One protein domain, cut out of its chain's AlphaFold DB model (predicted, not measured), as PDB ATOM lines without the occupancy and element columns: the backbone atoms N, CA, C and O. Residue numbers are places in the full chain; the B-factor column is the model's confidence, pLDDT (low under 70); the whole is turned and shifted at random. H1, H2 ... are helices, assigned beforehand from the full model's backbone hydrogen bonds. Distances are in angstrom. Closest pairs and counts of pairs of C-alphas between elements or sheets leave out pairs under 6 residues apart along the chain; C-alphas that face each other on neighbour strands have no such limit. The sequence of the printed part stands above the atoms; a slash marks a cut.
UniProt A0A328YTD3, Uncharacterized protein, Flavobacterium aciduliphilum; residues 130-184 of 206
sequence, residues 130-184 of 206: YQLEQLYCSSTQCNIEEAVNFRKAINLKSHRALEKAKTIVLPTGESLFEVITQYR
ATOM      1  N   TYR A 130      20.842 -11.717 -47.709       93.38
ATOM      2  CA  TYR A 130      20.555 -12.521 -48.891       93.38
ATOM      3  C   TYR A 130      21.298 -13.861 -48.885       93.38
ATOM      4  O   TYR A 130      20.799 -14.817 -49.458       93.38
ATOM      5  N   GLN A 131      22.464 -13.962 -48.235       92.88
ATOM      6  CA  GLN A 131      23.231 -15.211 -48.194       92.88
ATOM      7  C   GLN A 131      22.479 -16.277 -47.392       92.88
ATOM      8  O   GLN A 131      22.331 -17.408 -47.853       92.88
ATOM      9  N   LEU A 132      21.941 -15.906 -46.223       94.06
ATOM     10  CA  LEU A 132      21.130 -16.818 -45.412       94.06
ATOM     11  C   LEU A 132      19.796 -17.134 -46.095       94.06
ATOM     12  O   LEU A 132      19.353 -18.279 -46.089       94.06
ATOM     13  N   GLU A 133      19.166 -16.123 -46.693       95.06
ATOM     14  CA  GLU A 133      17.899 -16.284 -47.407       95.06
ATOM     15  C   GLU A 133      18.057 -17.233 -48.608       95.06
ATOM     16  O   GLU A 133      17.261 -18.154 -48.764       95.06
ATOM     17  N   GLN A 134      19.125 -17.088 -49.400       92.62
ATOM     18  CA  GLN A 134      19.429 -17.965 -50.536       92.62
ATOM     19  C   GLN A 134      19.730 -19.402 -50.106       92.62
ATOM     20  O   GLN A 134      19.215 -20.326 -50.730       92.62
ATOM     21  N   LEU A 135      20.520 -19.600 -49.044       91.94
ATOM     22  CA  LEU A 135      20.803 -20.934 -48.498       91.94
ATOM     23  C   LEU A 135      19.531 -21.634 -48.017       91.94
ATOM     24  O   LEU A 135      19.333 -22.827 -48.250       91.94
ATOM     25  N   TYR A 136      18.653 -20.888 -47.352       94.88
ATOM     26  CA  TYR A 136      17.392 -21.420 -46.866       94.88
ATOM     27  C   TYR A 136      16.436 -21.755 -48.022       94.88
ATOM     28  O   TYR A 136      15.902 -22.866 -48.062       94.88
ATOM     29  N   CYS A 137      16.278 -20.856 -49.003       94.06
ATOM     30  CA  CYS A 137      15.482 -21.109 -50.206       94.06
ATOM     31  C   CYS A 137      15.984 -22.329 -50.984       94.06
ATOM     32  O   CYS A 137      15.188 -23.188 -51.354       94.06
ATOM     33  N   SER A 138      17.296 -22.437 -51.215       90.19
ATOM     34  CA  SER A 138      17.863 -23.535 -52.005       90.19
ATOM     35  C   SER A 138      17.692 -24.898 -51.332       90.19
ATOM     36  O   SER A 138      17.543 -25.903 -52.022       90.19
ATOM     37  N   SER A 139      17.647 -24.926 -49.999       91.25
ATOM     38  CA  SER A 139      17.556 -26.165 -49.218       91.25
ATOM     39  C   SER A 139      16.124 -26.582 -48.883       91.25
ATOM     40  O   SER A 139      15.883 -27.742 -48.567       91.25
ATOM     41  N   THR A 140      15.169 -25.649 -48.924       93.44
ATOM     42  CA  THR A 140      13.772 -25.904 -48.527       93.44
ATOM     43  C   THR A 140      12.761 -25.698 -49.650       93.44
ATOM     44  O   THR A 140      11.597 -26.042 -49.471       93.44
ATOM     45  N   GLN A 141      13.189 -25.148 -50.794       91.62
ATOM     46  CA  GLN A 141      12.330 -24.762 -51.923       91.62
ATOM     47  C   GLN A 141      11.192 -23.801 -51.526       91.62
ATOM     48  O   GLN A 141      10.151 -23.747 -52.179       91.62
ATOM     49  N   CYS A 142      11.387 -23.041 -50.446       93.94
ATOM     50  CA  CYS A 142      10.435 -22.047 -49.969       93.94
ATOM     51  C   CYS A 142      10.430 -20.794 -50.854       93.94
ATOM     52  O   CYS A 142      11.320 -20.579 -51.683       93.94
ATOM     53  N   ASN A 143       9.457 -19.912 -50.631       95.50
ATOM     54  CA  ASN A 143       9.470 -18.597 -51.267       95.50
ATOM     55  C   ASN A 143      10.369 -17.596 -50.506       95.50
ATOM     56  O   ASN A 143      10.841 -17.850 -49.393       95.50
ATOM     57  N   ILE A 144      10.607 -16.429 -51.113       95.12
ATOM     58  CA  ILE A 144      11.482 -15.397 -50.535       95.12
ATOM     59  C   ILE A 144      10.933 -14.806 -49.229       95.12
ATOM     60  O   ILE A 144      11.706 -14.468 -48.337       95.12
ATOM     61  N   GLU A 145       9.612 -14.704 -49.079       96.69
ATOM     62  CA  GLU A 145       8.987 -14.155 -47.875       96.69
ATOM     63  C   GLU A 145       9.234 -15.065 -46.666       96.69
ATOM     64  O   GLU A 145       9.629 -14.605 -45.592       96.69
ATOM     65  N   GLU A 146       9.096 -16.376 -46.858       96.94
ATOM     66  CA  GLU A 146       9.407 -17.383 -45.847       96.94
ATOM     67  C   GLU A 146      10.884 -17.347 -45.446       96.94
ATOM     68  O   GLU A 146      11.199 -17.447 -44.257       96.94
ATOM     69  N   ALA A 147      11.788 -17.148 -46.407       97.31
ATOM     70  CA  ALA A 147      13.217 -17.019 -46.142       97.31
ATOM     71  C   ALA A 147      13.557 -15.749 -45.351       97.31
ATOM     72  O   ALA A 147      14.317 -15.809 -44.381       97.31
ATOM     73  N   VAL A 148      12.945 -14.613 -45.699       97.19
ATOM     74  CA  VAL A 148      13.084 -13.353 -44.952       97.19
ATOM     75  C   VAL A 148      12.576 -13.523 -43.520       97.19
ATOM     76  O   VAL A 148      13.236 -13.090 -42.571       97.19
ATOM     77  N   ASN A 149      11.426 -14.176 -43.337       97.31
ATOM     78  CA  ASN A 149      10.851 -14.440 -42.019       97.31
ATOM     79  C   ASN A 149      11.735 -15.381 -41.191       97.31
ATOM     80  O   ASN A 149      11.984 -15.115 -40.013       97.31
ATOM     81  N   PHE A 150      12.277 -16.430 -41.811       97.31
ATOM     82  CA  PHE A 150      13.244 -17.319 -41.177       97.31
ATOM     83  C   PHE A 150      14.507 -16.563 -40.745       97.31
ATOM     84  O   PHE A 150      14.884 -16.633 -39.575       97.31
ATOM     85  N   ARG A 151      15.120 -15.767 -41.633       96.44
ATOM     86  CA  ARG A 151      16.296 -14.944 -41.308       96.44
ATOM     87  C   ARG A 151      16.022 -14.009 -40.133       96.44
ATOM     88  O   ARG A 151      16.839 -13.931 -39.217       96.44
ATOM     89  N   LYS A 152      14.891 -13.293 -40.142       95.75
ATOM     90  CA  LYS A 152      14.497 -12.412 -39.030       95.75
ATOM     91  C   LYS A 152      14.417 -13.198 -37.720       95.75
ATOM     92  O   LYS A 152      14.993 -12.770 -36.724       95.75
ATOM     93  N   ALA A 153      13.779 -14.368 -37.731       95.81
ATOM     94  CA  ALA A 153      13.672 -15.224 -36.552       95.81
ATOM     95  C   ALA A 153      15.036 -15.758 -36.064       95.81
ATOM     96  O   ALA A 153      15.259 -15.834 -34.856       95.81
ATOM     97  N   ILE A 154      15.959 -16.074 -36.977       95.62
ATOM     98  CA  ILE A 154      17.342 -16.464 -36.660       95.62
ATOM     99  C   ILE A 154      18.129 -15.308 -36.031       95.62
ATOM    100  O   ILE A 154      18.817 -15.521 -35.032       95.62
ATOM    101  N   ASN A 155      18.018 -14.088 -36.566       92.75
ATOM    102  CA  ASN A 155      18.661 -12.899 -35.986       92.75
ATOM    103  C   ASN A 155      18.095 -12.569 -34.591       92.75
ATOM    104  O   ASN A 155      18.826 -12.102 -33.725       92.75
ATOM    105  N   LEU A 156      16.811 -12.861 -34.351       93.38
ATOM    106  CA  LEU A 156      16.165 -12.757 -33.035       93.38
ATOM    107  C   LEU A 156      16.459 -13.949 -32.106       93.38
ATOM    108  O   LEU A 156      15.890 -14.026 -31.020       93.38
ATOM    109  N   LYS A 157      17.313 -14.895 -32.522       93.44
ATOM    110  CA  LYS A 157      17.675 -16.104 -31.759       93.44
ATOM    111  C   LYS A 157      16.460 -16.933 -31.316       93.44
ATOM    112  O   LYS A 157      16.463 -17.547 -30.253       93.44
ATOM    113  N   SER A 158      15.406 -16.968 -32.134       95.81
ATOM    114  CA  SER A 158      14.198 -17.740 -31.832       95.81
ATOM    115  C   SER A 158      14.515 -19.233 -31.739       95.81
ATOM    116  O   SER A 158      14.956 -19.833 -32.722       95.81
ATOM    117  N   HIS A 159      14.219 -19.852 -30.592       96.00
ATOM    118  CA  HIS A 159      14.432 -21.286 -30.367       96.00
ATOM    119  C   HIS A 159      13.817 -22.139 -31.484       96.00
ATOM    120  O   HIS A 159      14.481 -22.996 -32.056       96.00
ATOM    121  N   ARG A 160      12.570 -21.847 -31.881       96.44
ATOM    122  CA  ARG A 160      11.881 -22.572 -32.962       96.44
ATOM    123  C   ARG A 160      12.630 -22.483 -34.295       96.44
ATOM    124  O   ARG A 160      12.671 -23.462 -35.033       96.44
ATOM    125  N   ALA A 161      13.194 -21.319 -34.618       96.25
ATOM    126  CA  ALA A 161      13.949 -21.135 -35.854       96.25
ATOM    127  C   ALA A 161      15.303 -21.854 -35.803       96.25
ATOM    128  O   ALA A 161      15.694 -22.464 -36.793       96.25
ATOM    129  N   LEU A 162      15.983 -21.833 -34.653       96.19
ATOM    130  CA  LEU A 162      17.248 -22.544 -34.450       96.19
ATOM    131  C   LEU A 162      17.061 -24.065 -34.522       96.19
ATOM    132  O   LEU A 162      17.817 -24.728 -35.225       96.19
ATOM    133  N   GLU A 163      16.019 -24.609 -33.890       97.62
ATOM    134  CA  GLU A 163      15.684 -26.033 -34.018       97.62
ATOM    135  C   GLU A 163      15.338 -26.399 -35.461       97.62
ATOM    136  O   GLU A 163      15.841 -27.387 -35.989       97.62
ATOM    137  N   LYS A 164      14.568 -25.554 -36.158       96.81
ATOM    138  CA  LYS A 164      14.317 -25.749 -37.589       96.81
ATOM    139  C   LYS A 164      15.623 -25.766 -38.392       96.81
ATOM    140  O   LYS A 164      15.791 -26.636 -39.240       96.81
ATOM    141  N   ALA A 165      16.556 -24.858 -38.115       96.56
ATOM    142  CA  ALA A 165      17.846 -24.799 -38.802       96.56
ATOM    143  C   ALA A 165      18.670 -26.090 -38.635       96.56
ATOM    144  O   ALA A 165      19.345 -26.494 -39.577       96.56
ATOM    145  N   LYS A 166      18.581 -26.764 -37.480       97.38
ATOM    146  CA  LYS A 166      19.258 -28.054 -37.242       97.38
ATOM    147  C   LYS A 166      18.706 -29.175 -38.124       97.38
ATOM    148  O   LYS A 166      19.445 -30.074 -38.501       97.38
ATOM    149  N   THR A 167      17.419 -29.117 -38.466       96.75
ATOM    150  CA  THR A 167      16.765 -30.138 -39.307       96.75
ATOM    151  C   THR A 167      17.034 -29.979 -40.805       96.75
ATOM    152  O   THR A 167      16.764 -30.899 -41.573       96.75
ATOM    153  N   ILE A 168      17.550 -28.826 -41.241       95.75
ATOM    154  CA  ILE A 168      17.819 -28.542 -42.654       95.75
ATOM    155  C   ILE A 168      19.257 -28.945 -42.956       95.75
ATOM    156  O   ILE A 168      20.182 -28.243 -42.561       95.75
ATOM    157  N   VAL A 169      19.436 -30.059 -43.661       92.31
ATOM    158  CA  VAL A 169      20.753 -30.561 -44.077       92.31
ATOM    159  C   VAL A 169      21.068 -30.052 -45.480       92.31
ATOM    160  O   VAL A 169      20.292 -30.255 -46.414       92.31
ATOM    161  N   LEU A 170      22.202 -29.376 -45.627       87.62
ATOM    162  CA  LEU A 170      22.683 -28.861 -46.904       87.62
ATOM    163  C   LEU A 170      23.279 -29.995 -47.755       87.62
ATOM    164  O   LEU A 170      23.719 -31.010 -47.213       87.62
ATOM    165  N   PRO A 171      23.427 -29.812 -49.082       84.19
ATOM    166  CA  PRO A 171      24.123 -30.779 -49.943       84.19
ATOM    167  C   PRO A 171      25.574 -31.077 -49.526       84.19
ATOM    168  O   PRO A 171      26.187 -32.031 -50.007       84.19
ATOM    169  N   THR A 172      26.154 -30.246 -48.656       82.69
ATOM    170  CA  THR A 172      27.496 -30.439 -48.096       82.69
ATOM    171  C   THR A 172      27.531 -31.457 -46.957       82.69
ATOM    172  O   THR A 172      28.612 -31.954 -46.654       82.69
ATOM    173  N   GLY A 173      26.373 -31.808 -46.390       86.38
ATOM    174  CA  GLY A 173      26.219 -32.669 -45.218       86.38
ATOM    175  C   GLY A 173      26.087 -31.895 -43.902       86.38
ATOM    176  O   GLY A 173      25.589 -32.453 -42.932       86.38
ATOM    177  N   GLU A 174      26.478 -30.619 -43.877       90.00
ATOM    178  CA  GLU A 174      26.291 -29.733 -42.724       90.00
ATOM    179  C   GLU A 174      24.821 -29.317 -42.601       90.00
ATOM    180  O   GLU A 174      24.131 -29.078 -43.595       90.00
ATOM    181  N   SER A 175      24.341 -29.176 -41.373       93.88
ATOM    182  CA  SER A 175      23.077 -28.511 -41.093       93.88
ATOM    183  C   SER A 175      23.187 -27.000 -41.317       93.88
ATOM    184  O   SER A 175      24.239 -26.382 -41.125       93.88
ATOM    185  N   LEU A 176      22.071 -26.358 -41.656       94.12
ATOM    186  CA  LEU A 176      22.016 -24.901 -41.759       94.12
ATOM    187  C   LEU A 176      22.360 -24.233 -40.419       94.12
ATOM    188  O   LEU A 176      22.934 -23.146 -40.402       94.12
ATOM    189  N   PHE A 177      22.045 -24.886 -39.298       95.31
ATOM    190  CA  PHE A 177      22.466 -24.437 -37.973       95.31
ATOM    191  C   PHE A 177      23.990 -24.390 -37.837       95.31
ATOM    192  O   PHE A 177      24.510 -23.353 -37.436       95.31
ATOM    193  N   GLU A 178      24.704 -25.456 -38.216       92.25
ATOM    194  CA  GLU A 178      26.173 -25.482 -38.188       92.25
ATOM    195  C   GLU A 178      26.749 -24.347 -39.031       92.25
ATOM    196  O   GLU A 178      27.580 -23.586 -38.536       92.25
ATOM    197  N   VAL A 179      26.214 -24.136 -40.238       90.69
ATOM    198  CA  VAL A 179      26.645 -23.030 -41.099       90.69
ATOM    199  C   VAL A 179      26.427 -21.668 -40.439       90.69
ATOM    200  O   VAL A 179      27.321 -20.823 -40.428       90.69
ATOM    201  N   ILE A 180      25.255 -21.439 -39.846       91.19
ATOM    202  CA  ILE A 180      24.984 -20.194 -39.123       91.19
ATOM    203  C   ILE A 180      25.969 -20.035 -37.961       91.19
ATOM    204  O   ILE A 180      26.485 -18.946 -37.758       91.19
ATOM    205  N   THR A 181      26.249 -21.084 -37.194       88.44
ATOM    206  CA  THR A 181      27.133 -20.969 -36.024       88.44
ATOM    207  C   THR A 181      28.607 -20.796 -36.378       88.44
ATOM    208  O   THR A 181      29.315 -20.102 -35.660       88.44
ATOM    209  N   GLN A 182      29.070 -21.406 -37.471       84.88
ATOM    210  CA  GLN A 182      30.484 -21.408 -37.847       84.88
ATOM    211  C   GLN A 182      30.868 -20.193 -38.692       84.88
ATOM    212  O   GLN A 182      31.938 -19.625 -38.502       84.88
ATOM    213  N   TYR A 183      30.005 -19.788 -39.628       82.38
ATOM    214  CA  TYR A 183      30.345 -18.765 -40.621       82.38
ATOM    215  C   TYR A 183      29.779 -17.383 -40.271       82.38
ATOM    216  O   TYR A 183      30.169 -16.384 -40.882       82.38
ATOM    217  N   ARG A 184      28.852 -17.287 -39.305       81.62
ATOM    218  CA  ARG A 184      28.278 -16.011 -38.862       81.62
ATOM    219  C   ARG A 184      29.067 -15.483 -37.669       81.62
ATOM    220  O   ARG A 184      28.888 -15.919 -36.539       81.62
TER     221      ARG A 184
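What this domain is: This is residues 130 to 184 of the 206 residues of an uncharacterized protein of Flavobacterium aciduliphilum (UniProt A0A328YTD3). Four short helices make a nearly closed ring, each meeting the next at a wide angle, with H4 coming back near H1. You will find 55 printed residues, with H1 to H4 in order and no named strand: all helix. The whole is compact, radius of gyration of the C-alphas 10.0 A, and rounded, spanning 25 by 22 by 17 A.

How they stand to each other: Start at H1, residues 130 to 140; it touches H2, residues 144 to 155, at a steep tilt of 66 degrees, closest C-alphas Glu 133 and Ala 147, 4.9 A. H2, with residues 150 to 154 alone, touches H3, residues 159 to 167, at a steep tilt of 66 degrees, closest C-alphas Ile 154 and Ala 161, 5.8 A. H3 touches H4, residues 176 to 183, about perpendicular at 83 degrees, closest C-alphas Ala 165 and Phe 177, 4.7 A. H4 and H1 are close but not clearly touching, closest C-alphas Leu 176 and Tyr 136, 7.7 A. In these four helices every O i to N i+4 pair is within hydrogen-bond range.

Where its parts are: Find C-alpha 130 at (20.555, -12.521, -48.891); H1 runs 15.0 A from there, and H2 16.4 A. H4 ends at C-alpha 183, (30.345, -18.765, -40.621).

The domain as a whole: The printed part has no cut, no link is long, and no printed residue is under 70 in pLDDT.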